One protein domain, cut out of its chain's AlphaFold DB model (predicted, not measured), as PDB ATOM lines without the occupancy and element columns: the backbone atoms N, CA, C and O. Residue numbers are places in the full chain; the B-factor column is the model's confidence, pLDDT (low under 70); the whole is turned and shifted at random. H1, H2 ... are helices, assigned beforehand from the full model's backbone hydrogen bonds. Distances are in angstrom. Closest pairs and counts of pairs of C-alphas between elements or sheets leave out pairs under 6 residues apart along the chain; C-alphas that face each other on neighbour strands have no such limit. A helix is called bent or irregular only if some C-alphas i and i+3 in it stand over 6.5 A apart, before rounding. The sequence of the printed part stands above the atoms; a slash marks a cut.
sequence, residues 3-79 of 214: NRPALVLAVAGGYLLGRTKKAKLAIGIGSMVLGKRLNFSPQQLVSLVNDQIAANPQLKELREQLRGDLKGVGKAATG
ATOM      1  N   ASN A   3      41.662 112.222  34.352       72.19
ATOM      2  CA  ASN A   3      41.443 112.256  35.827       72.19
ATOM      3  C   ASN A   3      41.090 113.646  36.392       72.19
ATOM      4  O   ASN A   3      40.899 113.785  37.594       72.19
ATOM      5  N   ARG A   4      40.905 114.671  35.552       80.12
ATOM      6  CA  ARG A   4      40.273 115.935  35.979       80.12
ATOM      7  C   ARG A   4      38.889 115.745  36.631       80.12
ATOM      8  O   ARG A   4      38.689 116.313  37.699       80.12
ATOM      9  N   PRO A   5      37.961 114.930  36.081       84.25
ATOM     10  CA  PRO A   5      36.663 114.723  36.726       84.25
ATOM     11  C   PRO A   5      36.776 113.934  38.037       84.25
ATOM     12  O   PRO A   5      36.085 114.260  38.992       84.25
ATOM     13  N   ALA A   6      37.689 112.959  38.123       74.94
ATOM     14  CA  ALA A   6      37.939 112.206  39.355       74.94
ATOM     15  C   ALA A   6      38.461 113.113  40.480       74.94
ATOM     16  O   ALA A   6      38.045 112.982  41.625       74.94
ATOM     17  N   LEU A   7      39.322 114.075  40.140       79.25
ATOM     18  CA  LEU A   7      39.881 115.027  41.095       79.25
ATOM     19  C   LEU A   7      38.823 116.034  41.576       79.25
ATOM     20  O   LEU A   7      38.723 116.294  42.770       79.25
ATOM     21  N   VAL A   8      37.964 116.525  40.678       82.69
ATOM     22  CA  VAL A   8      36.830 117.396  41.044       82.69
ATOM     23  C   VAL A   8      35.819 116.657  41.923       82.69
ATOM     24  O   VAL A   8      35.345 117.217  42.909       82.69
ATOM     25  N   LEU A   9      35.523 115.392  41.618       85.25
ATOM     26  CA  LEU A   9      34.577 114.584  42.387       85.25
ATOM     27  C   LEU A   9      35.144 114.179  43.755       85.25
ATOM     28  O   LEU A   9      34.410 114.173  44.739       85.25
ATOM     29  N   ALA A  10      36.453 113.930  43.842       80.38
ATOM     30  CA  ALA A  10      37.144 113.706  45.109       80.38
ATOM     31  C   ALA A  10      37.108 114.953  46.006       80.38
ATOM     32  O   ALA A  10      36.813 114.845  47.195       80.38
ATOM     33  N   VAL A  11      37.339 116.144  45.444       80.75
ATOM     34  CA  VAL A  11      37.287 117.408  46.196       80.75
ATOM     35  C   VAL A  11      35.851 117.753  46.606       80.75
ATOM     36  O   VAL A  11      35.614 118.101  47.761       80.75
ATOM     37  N   ALA A  12      34.875 117.605  45.707       81.19
ATOM     38  CA  ALA A  12      33.464 117.857  46.005       81.19
ATOM     39  C   ALA A  12      32.899 116.855  47.027       81.19
ATOM     40  O   ALA A  12      32.209 117.251  47.968       81.19
ATOM     41  N   GLY A  13      33.244 115.572  46.889       82.69
ATOM     42  CA  GLY A  13      32.905 114.529  47.856       82.69
ATOM     43  C   GLY A  13      33.564 114.774  49.214       82.69
ATOM     44  O   GLY A  13      32.899 114.674  50.244       82.69
ATOM     45  N   GLY A  14      34.834 115.189  49.221       78.19
ATOM     46  CA  GLY A  14      35.560 115.570  50.433       78.19
ATOM     47  C   GLY A  14      34.950 116.782  51.140       78.19
ATOM     48  O   GLY A  14      34.812 116.773  52.360       78.19
ATOM     49  N   TYR A  15      34.510 117.797  50.394       82.75
ATOM     50  CA  TYR A  15      33.896 118.999  50.964       82.75
ATOM     51  C   TYR A  15      32.492 118.732  51.524       82.75
ATOM     52  O   TYR A  15      32.161 119.183  52.624       82.75
ATOM     53  N   LEU A  16      31.676 117.946  50.816       79.62
ATOM     54  CA  LEU A  16      30.334 117.576  51.274       79.62
ATOM     55  C   LEU A  16      30.392 116.683  52.526       79.62
ATOM     56  O   LEU A  16      29.595 116.830  53.456       79.62
ATOM     57  N   LEU A  17      31.389 115.802  52.596       69.81
ATOM     58  CA  LEU A  17      31.630 114.952  53.759       69.81
ATOM     59  C   LEU A  17      32.297 115.710  54.922       69.81
ATOM     60  O   LEU A  17      32.026 115.424  56.091       69.81
ATOM     61  N   GLY A  18      33.107 116.726  54.610       74.00
ATOM     62  CA  GLY A  18      33.679 117.675  55.568       74.00
ATOM     63  C   GLY A  18      32.615 118.530  56.250       74.00
ATOM     64  O   GLY A  18      32.638 118.700  57.468       74.00
ATOM     65  N   ARG A  19      31.613 118.986  55.491       82.62
ATOM     66  CA  ARG A  19      30.527 119.821  56.024       82.62
ATOM     67  C   ARG A  19      29.566 119.054  56.936       82.62
ATOM     68  O   ARG A  19      28.948 119.653  57.809       82.62
ATOM     69  N   THR A  20      29.467 117.733  56.784       74.50
ATOM     70  CA  THR A  20      28.556 116.894  57.585       74.50
ATOM     71  C   THR A  20      29.179 116.357  58.877       74.50
ATOM     72  O   THR A  20      28.569 115.518  59.535       74.50
ATOM     73  N   LYS A  21      30.389 116.800  59.264       69.81
ATOM     74  CA  LYS A  21      31.179 116.276  60.406       69.81
ATOM     75  C   LYS A  21      31.515 114.771  60.320       69.81
ATOM     76  O   LYS A  21      32.270 114.266  61.148       69.81
ATOM     77  N   LYS A  22      31.036 114.056  59.292       75.38
ATOM     78  CA  LYS A  22      31.283 112.624  59.057       75.38
ATOM     79  C   LYS A  22      32.661 112.339  58.461       75.38
ATOM     80  O   LYS A  22      33.035 111.176  58.343       75.38
ATOM     81  N   ALA A  23      33.444 113.377  58.161       76.25
ATOM     82  CA  ALA A  23      34.829 113.242  57.731       76.25
ATOM     83  C   ALA A  23      35.677 112.417  58.709       76.25
ATOM     84  O   ALA A  23      36.432 111.570  58.262       76.25
ATOM     85  N   LYS A  24      35.515 112.579  60.032       69.94
ATOM     86  CA  LYS A  24      36.303 111.804  61.014       69.94
ATOM     87  C   LYS A  24      36.018 110.300  60.912       69.94
ATOM     88  O   LYS A  24      36.944 109.498  60.938       69.94
ATOM     89  N   LEU A  25      34.747 109.934  60.727       80.75
ATOM     90  CA  LEU A  25      34.326 108.543  60.565       80.75
ATOM     91  C   LEU A  25      34.793 107.975  59.220       80.75
ATOM     92  O   LEU A  25      35.336 106.881  59.164       80.75
ATOM     93  N   ALA A  26      34.626 108.734  58.139       79.19
ATOM     94  CA  ALA A  26      35.050 108.318  56.809       79.19
ATOM     95  C   ALA A  26      36.574 108.229  56.673       79.19
ATOM     96  O   ALA A  26      37.054 107.357  55.962       79.19
ATOM     97  N   ILE A  27      37.334 109.080  57.368       79.69
ATOM     98  CA  ILE A  27      38.793 108.975  57.452       79.69
ATOM     99  C   ILE A  27      39.179 107.735  58.253       79.69
ATOM    100  O   ILE A  27      40.064 107.023  57.811       79.69
ATOM    101  N   GLY A  28      38.514 107.434  59.374       81.50
ATOM    102  CA  GLY A  28      38.796 106.223  60.158       81.50
ATOM    103  C   GLY A  28      38.456 104.925  59.416       81.50
ATOM    104  O   GLY A  28      39.265 104.007  59.350       81.50
ATOM    105  N   ILE A  29      37.276 104.855  58.794       82.06
ATOM    106  CA  ILE A  29      36.861 103.693  57.992       82.06
ATOM    107  C   ILE A  29      37.692 103.618  56.705       82.06
ATOM    108  O   ILE A  29      38.156 102.551  56.317       82.06
ATOM    109  N   GLY A  30      37.912 104.760  56.056       78.25
ATOM    110  CA  GLY A  30      38.714 104.874  54.846       78.25
ATOM    111  C   GLY A  30      40.166 104.483  55.082       78.25
ATOM    112  O   GLY A  30      40.704 103.723  54.290       78.25
ATOM    113  N   SER A  31      40.787 104.916  56.184       76.81
ATOM    114  CA  SER A  31      42.154 104.529  56.543       76.81
ATOM    115  C   SER A  31      42.249 103.053  56.906       76.81
ATOM    116  O   SER A  31      43.221 102.408  56.527       76.81
ATOM    117  N   MET A  32      41.232 102.482  57.556       78.88
ATOM    118  CA  MET A  32      41.214 101.055  57.869       78.88
ATOM    119  C   MET A  32      41.080 100.189  56.610       78.88
ATOM    120  O   MET A  32      41.790  99.195  56.464       78.88
ATOM    121  N   VAL A  33      40.214 100.571  55.669       77.38
ATOM    122  CA  VAL A  33      40.058  99.848  54.397       77.38
ATOM    123  C   VAL A  33      41.285 100.041  53.507       77.38
ATOM    124  O   VAL A  33      41.765  99.077  52.913       77.38
ATOM    125  N   LEU A  34      41.823 101.260  53.439       71.44
ATOM    126  CA  LEU A  34      42.987 101.579  52.618       71.44
ATOM    127  C   LEU A  34      44.273 100.963  53.187       71.44
ATOM    128  O   LEU A  34      45.076 100.454  52.416       71.44
ATOM    129  N   GLY A  35      44.425 100.924  54.511       69.00
ATOM    130  CA  GLY A  35      45.552 100.278  55.191       69.00
ATOM    131  C   GLY A  35      45.479  98.750  55.186       69.00
ATOM    132  O   GLY A  35      46.511  98.092  55.166       69.00
ATOM    133  N   LYS A  36      44.276  98.159  55.152       69.12
ATOM    134  CA  LYS A  36      44.121  96.699  55.031       69.12
ATOM    135  C   LYS A  36      44.263  96.202  53.589       69.12
ATOM    136  O   LYS A  36      44.674  95.066  53.384       69.12
ATOM    137  N   ARG A  37      43.891  97.009  52.586       66.88
ATOM    138  CA  ARG A  37      44.018  96.625  51.164       66.88
ATOM    139  C   ARG A  37      45.348  96.992  50.533       66.88
ATOM    140  O   ARG A  37      45.734  96.359  49.555       66.88
ATOM    141  N   LEU A  38      46.009  98.020  51.039       66.00
ATOM    142  CA  LEU A  38      47.320  98.414  50.583       66.00
ATOM    143  C   LEU A  38      48.254  98.214  51.769       66.00
ATOM    144  O   LEU A  38      48.137  98.941  52.746       66.00
ATOM    145  N   ASN A  39      49.175  97.254  51.701       64.56
ATOM    146  CA  ASN A  39      50.179  96.994  52.744       64.56
ATOM    147  C   ASN A  39      51.191  98.159  52.915       64.56
ATOM    148  O   ASN A  39      52.353  97.937  53.243       64.56
ATOM    149  N   PHE A  40      50.795  99.401  52.632       66.56
ATOM    150  CA  PHE A  40      51.597 100.590  52.852       66.56
ATOM    151  C   PHE A  40      51.618 100.893  54.339       66.56
ATOM    152  O   PHE A  40      50.575 101.009  54.987       66.56
ATOM    153  N   SER A  41      52.822 101.046  54.883       74.81
ATOM    154  CA  SER A  41      52.942 101.454  56.269       74.81
ATOM    155  C   SER A  41      52.386 102.878  56.418       74.81
ATOM    156  O   SER A  41      52.648 103.746  55.575       74.81
ATOM    157  N   PRO A  42      51.620 103.162  57.482       75.88
ATOM    158  CA  PRO A  42      51.120 104.508  57.744       75.88
ATOM    159  C   PRO A  42      52.267 105.524  57.820       75.88
ATOM    160  O   PRO A  42      52.108 106.654  57.368       75.88
ATOM    161  N   GLN A  43      53.451 105.103  58.281       80.81
ATOM    162  CA  GLN A  43      54.670 105.905  58.210       80.81
ATOM    163  C   GLN A  43      55.042 106.304  56.782       80.81
ATOM    164  O   GLN A  43      55.282 107.483  56.565       80.81
ATOM    165  N   GLN A  44      55.042 105.390  55.808       81.94
ATOM    166  CA  GLN A  44      55.388 105.717  54.418       81.94
ATOM    167  C   GLN A  44      54.395 106.690  53.777       81.94
ATOM    168  O   GLN A  44      54.809 107.597  53.059       81.94
ATOM    169  N   LEU A  45      53.096 106.541  54.053       81.44
ATOM    170  CA  LEU A  45      52.082 107.496  53.590       81.44
ATOM    171  C   LEU A  45      52.295 108.878  54.204       81.44
ATOM    172  O   LEU A  45      52.230 109.883  53.498       81.44
ATOM    173  N   VAL A  46      52.585 108.930  55.505       85.12
ATOM    174  CA  VAL A  46      52.912 110.183  56.187       85.12
ATOM    175  C   VAL A  46      54.177 110.799  55.594       85.12
ATOM    176  O   VAL A  46      54.166 111.995  55.332       85.12
ATOM    177  N   SER A  47      55.221 110.013  55.309       84.25
ATOM    178  CA  SER A  47      56.438 110.486  54.638       84.25
ATOM    179  C   SER A  47      56.126 111.103  53.278       84.25
ATOM    180  O   SER A  47      56.491 112.245  53.043       84.25
ATOM    181  N   LEU A  48      55.364 110.410  52.428       84.94
ATOM    182  CA  LEU A  48      54.995 110.878  51.087       84.94
ATOM    183  C   LEU A  48      54.173 112.169  51.112       84.94
ATOM    184  O   LEU A  48      54.371 113.064  50.290       84.94
ATOM    185  N   VAL A  49      53.241 112.265  52.060       84.50
ATOM    186  CA  VAL A  49      52.448 113.477  52.275       84.50
ATOM    187  C   VAL A  49      53.344 114.604  52.781       84.50
ATOM    188  O   VAL A  49      53.254 115.721  52.281       84.50
ATOM    189  N   ASN A  50      54.238 114.320  53.725       85.38
ATOM    190  CA  ASN A  50      55.163 115.306  54.270       85.38
ATOM    191  C   ASN A  50      56.152 115.802  53.203       85.38
ATOM    192  O   ASN A  50      56.424 116.998  53.140       85.38
ATOM    193  N   ASP A  51      56.605 114.916  52.318       84.50
ATOM    194  CA  ASP A  51      57.465 115.231  51.180       84.50
ATOM    195  C   ASP A  51      56.722 116.075  50.140       84.50
ATOM    196  O   ASP A  51      57.267 117.064  49.659       84.50
ATOM    197  N   GLN A  52      55.450 115.776  49.839       82.12
ATOM    198  CA  GLN A  52      54.627 116.631  48.968       82.12
ATOM    199  C   GLN A  52      54.361 118.011  49.571       82.12
ATOM    200  O   GLN A  52      54.383 119.015  48.856       82.12
ATOM    201  N   ILE A  53      54.112 118.073  50.879       84.31
ATOM    202  CA  ILE A  53      53.905 119.336  51.591       84.31
ATOM    203  C   ILE A  53      55.209 120.143  51.622       84.31
ATOM    204  O   ILE A  53      55.179 121.357  51.434       84.31
ATOM    205  N   ALA A  54      56.355 119.487  51.818       82.06
ATOM    206  CA  ALA A  54      57.670 120.123  51.808       82.06
ATOM    207  C   ALA A  54      58.104 120.577  50.406       82.06
ATOM    208  O   ALA A  54      58.740 121.622  50.274       82.06
ATOM    209  N   ALA A  55      57.740 119.824  49.367       82.12
ATOM    210  CA  ALA A  55      58.049 120.140  47.977       82.12
ATOM    211  C   ALA A  55      57.242 121.331  47.433       82.12
ATOM    212  O   ALA A  55      57.597 121.872  46.385       82.12
ATOM    213  N   ASN A  56      56.173 121.759  48.118       81.19
ATOM    214  CA  ASN A  56      55.305 122.829  47.641       81.19
ATOM    215  C   ASN A  56      55.474 124.131  48.461       81.19
ATOM    216  O   ASN A  56      55.005 124.214  49.600       81.19
ATOM    217  N   PRO A  57      56.098 125.187  47.900       75.12
ATOM    218  CA  PRO A  57      56.425 126.413  48.635       75.12
ATOM    219  C   PRO A  57      55.197 127.201  49.115       75.12
ATOM    220  O   PRO A  57      55.309 127.963  50.070       75.12
ATOM    221  N   GLN A  58      54.021 126.979  48.522       79.69
ATOM    222  CA  GLN A  58      52.761 127.599  48.956       79.69
ATOM    223  C   GLN A  58      52.294 127.105  50.335       79.69
ATOM    224  O   GLN A  58      51.549 127.794  51.023       79.69
ATOM    225  N   LEU A  59      52.744 125.920  50.760       82.81
ATOM    226  CA  LEU A  59      52.373 125.320  52.043       82.81
ATOM    227  C   LEU A  59      53.380 125.633  53.154       82.81
ATOM    228  O   LEU A  59      53.171 125.236  54.299       82.81
ATOM    229  N   LYS A  60      54.460 126.359  52.843       80.69
ATOM    230  CA  LYS A  60      55.503 126.724  53.807       80.69
ATOM    231  C   LYS A  60      54.951 127.589  54.939       80.69
ATOM    232  O   LYS A  60      55.270 127.329  56.091       80.69
ATOM    233  N   GLU A  61      54.102 128.563  54.620       80.50
ATOM    234  CA  GLU A  61      53.489 129.456  55.613       80.50
ATOM    235  C   GLU A  61      52.509 128.706  56.517       80.50
ATOM    236  O   GLU A  61      52.582 128.828  57.737       80.50
ATOM    237  N   LEU A  62      51.673 127.841  55.931       80.94
ATOM    238  CA  LEU A  62      50.770 126.975  56.690       80.94
ATOM    239  C   LEU A  62      51.552 126.017  57.588       80.94
ATOM    240  O   LEU A  62      51.204 125.847  58.749       80.94
ATOM    241  N   ARG A  63      52.632 125.406  57.089       80.81
ATOM    242  CA  ARG A  63      53.472 124.519  57.901       80.81
ATOM    243  C   ARG A  63      54.134 125.274  59.045       80.81
ATOM    244  O   ARG A  63      54.241 124.708  60.124       80.81
ATOM    245  N   GLU A  64      54.582 126.505  58.831       80.88
ATOM    246  CA  GLU A  64      55.243 127.288  59.877       80.88
ATOM    247  C   GLU A  64      54.249 127.747  60.952       80.88
ATOM    248  O   GLU A  64      54.558 127.656  62.138       80.88
ATOM    249  N   GLN A  65      53.027 128.123  60.554       82.06
ATOM    250  CA  GLN A  65      51.924 128.429  61.472       82.06
ATOM    251  C   GLN A  65      51.498 127.194  62.265       82.06
ATOM    252  O   GLN A  65      51.550 127.198  63.491       82.06
ATOM    253  N   LEU A  66      51.197 126.088  61.579       81.25
ATOM    254  CA  LEU A  66      50.826 124.841  62.242       81.25
ATOM    255  C   LEU A  66      51.957 124.327  63.130       81.25
ATOM    256  O   LEU A  66      51.691 123.840  64.218       81.25
ATOM    257  N   ARG A  67      53.220 124.412  62.707       79.69
ATOM    258  CA  ARG A  67      54.357 123.965  63.521       79.69
ATOM    259  C   ARG A  67      54.575 124.864  64.729       79.69
ATOM    260  O   ARG A  67      54.963 124.330  65.760       79.69
ATOM    261  N   GLY A  68      54.336 126.170  64.613       82.25
ATOM    262  CA  GLY A  68      54.326 127.105  65.737       82.25
ATOM    263  C   GLY A  68      53.246 126.744  66.754       82.25
ATOM    264  O   GLY A  68      53.561 126.534  67.926       82.25
ATOM    265  N   ASP A  69      52.020 126.540  66.276       74.88
ATOM    266  CA  ASP A  69      50.856 126.223  67.107       74.88
ATOM    267  C   ASP A  69      50.944 124.809  67.710       74.88
ATOM    268  O   ASP A  69      50.609 124.591  68.872       74.88
ATOM    269  N   LEU A  70      51.468 123.833  66.961       70.69
ATOM    270  CA  LEU A  70      51.587 122.431  67.379       70.69
ATOM    271  C   LEU A  70      52.833 122.143  68.225       70.69
ATOM    272  O   LEU A  70      52.877 121.093  68.875       70.69
ATOM    273  N   LYS A  71      53.836 123.034  68.260       75.00
ATOM    274  CA  LYS A  71      55.081 122.827  69.031       75.00
ATOM    275  C   LYS A  71      54.817 122.628  70.528       75.00
ATOM    276  O   LYS A  71      55.596 121.940  71.183       75.00
ATOM    277  N   GLY A  72      53.735 123.218  71.047       68.25
ATOM    278  CA  GLY A  72      53.314 123.115  72.448       68.25
ATOM    279  C   GLY A  72      52.299 121.997  72.712       68.25
ATOM    280  O   GLY A  72      52.500 121.176  73.604       68.25
ATOM    281  N   VAL A  73      51.236 121.900  71.908       65.81
ATOM    282  CA  VAL A  73      50.154 120.916  72.131       65.81
ATOM    283  C   VAL A  73      50.508 119.497  71.679       65.81
ATOM    284  O   VAL A  73      50.026 118.529  72.267       65.81
ATOM    285  N   GLY A  74      51.393 119.340  70.691       64.25
ATOM    286  CA  GLY A  74      51.749 118.031  70.140       64.25
ATOM    287  C   GLY A  74      52.598 117.156  71.065       64.25
ATOM    288  O   GLY A  74      52.628 115.945  70.870       64.25
ATOM    289  N   LYS A  75      53.276 117.745  72.058       65.00
ATOM    290  CA  LYS A  75      54.162 117.027  72.992       65.00
ATOM    291  C   LYS A  75      53.525 116.773  74.362       65.00
ATOM    292  O   LYS A  75      53.870 115.789  75.001       65.00
ATOM    293  N   ALA A  76      52.610 117.641  74.800       62.12
ATOM    294  CA  ALA A  76      52.033 117.586  76.146       62.12
ATOM    295  C   ALA A  76      50.640 116.928  76.200       62.12
ATOM    296  O   ALA A  76      50.336 116.238  77.165       62.12
ATOM    297  N   ALA A  77      49.802 117.080  75.166       59.44
ATOM    298  CA  ALA A  77      48.423 116.573  75.198       59.44
ATOM    299  C   ALA A  77      48.270 115.150  74.628       59.44
ATOM    300  O   ALA A  77      47.333 114.427  74.964       59.44
ATOM    301  N   THR A  78      49.186 114.726  73.759       58.59
ATOM    302  CA  THR A  78      49.127 113.417  73.092       58.59
ATOM    303  C   THR A  78      49.698 112.297  73.954       58.59
ATOM    304  O   THR A  78      49.168 111.197  73.898       58.59
ATOM    305  N   GLY A  79      50.703 112.558  74.796       70.88
ATOM    306  CA  GLY A  79      51.344 111.527  75.623       70.88
ATOM    307  C   GLY A  79      50.366 110.817  76.566       70.88
ATOM    308  O   GLY A  79      50.226 109.601  76.503       70.88
TER     309      GLY A  79
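Overview. This is residues 3 to 79 of the 214 residues of an uncharacterized protein of Streptomyces sp. NRRL WC-3701 (UniProt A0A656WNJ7). Four helices, H1, H2, H3 and H4, are joined end to end by tight links into an open zigzag, each running the opposite way to the one before, with no packed core. H4, the longest, makes a V with H3, and H1 makes another with H2; the stretch round residues 36 to 41, which stands free, joins the two Vs at the corner between H2 and H3. The printed part has 77 residues, with four named helices in the order H1, H2, H3, H4 and no named strand; the class is all helix. The whole is loose, with a radius of gyration of the C-alphas of 15.3 A. The C-alphas span 37 by 30 by 28 A along their three main axes.

Arrangement. H4, residues 57 to 79, is the longest helix and has a kink of 49 degrees near residue 69. It is irregular, but only just: C-alphas 58 and 61 are 6.9 A apart, and its line is a rough one. H3, residues 42 to 55, and H4 touch only at the corner by their link, and only just, with 3 pairs of C-alphas within 8 A. Their closest C-alphas are those of Ile 53 and Leu 59, 6.2 A apart. H3 touches H4 with residues 53 to 54 alone, and H4 touches H3 with residues 59 to 60 alone. The two run opposite ways at a steep tilt of 38 degrees, only just past shallow, with their centres 15.4 A apart. H2, residues 23 to 37, is close to H3 but not clearly touching it; the closest C-alphas of the two are those of Gly 35 and Pro 42, 7.4 A apart. H2 and H3 run opposite ways at a steep tilt of 65 degrees. H1, residues 4 to 19, is close to H2 but not clearly touching it, and the closest C-alphas of the two are those of Leu 17 and Ala 23, 5.4 A apart. H1 and H2 run opposite ways at a steep tilt of 50 degrees, with their centres 16.3 A apart. H1 is apart from H3 and from H4, and H2 is apart from H4. Every O i to N i+4 pair is within hydrogen-bond range in H1, H2 and H3, while in H4 it is 11 of 19.

Along the chain. H4, 23 residues, measures 31.2 A from its first to its last C-alpha. It begins at C-alpha 57, at (56.425, 126.413, 48.635), and ends at C-alpha 79, at (51.344, 111.527, 75.623). H3, residues 42 to 55, measures 19.7 A, and H2, residues 23 to 37, measures 20.1 A. H1, residues 4 to 19, measures 22.6 A and begins at C-alpha 4, at (40.273, 115.935, 35.979).

Size, cuts and confidence. The two C-alphas farthest apart are those of Pro 5 and Ala 76, 42.4 A, and the first and last printed C-alphas, those of Asn 3 and Gly 79, are 41.0 A apart. The printed part has no cut. The links from H1 to H2, from H2 to H3 and from H3 to H4 are tight, with 3, 4 and 1 residues between the helices. Residues 3 to 13, of which 4 to 13 belong to H1, stand free, and so do residues 46 to 52 of H3 and residues 64 to 79 of H4, among others. The mean pLDDT of the printed part is 76.9, and 16 residues of this predicted model are under 70, namely 17, 21, 24, 35 to 40 and 72 to 78.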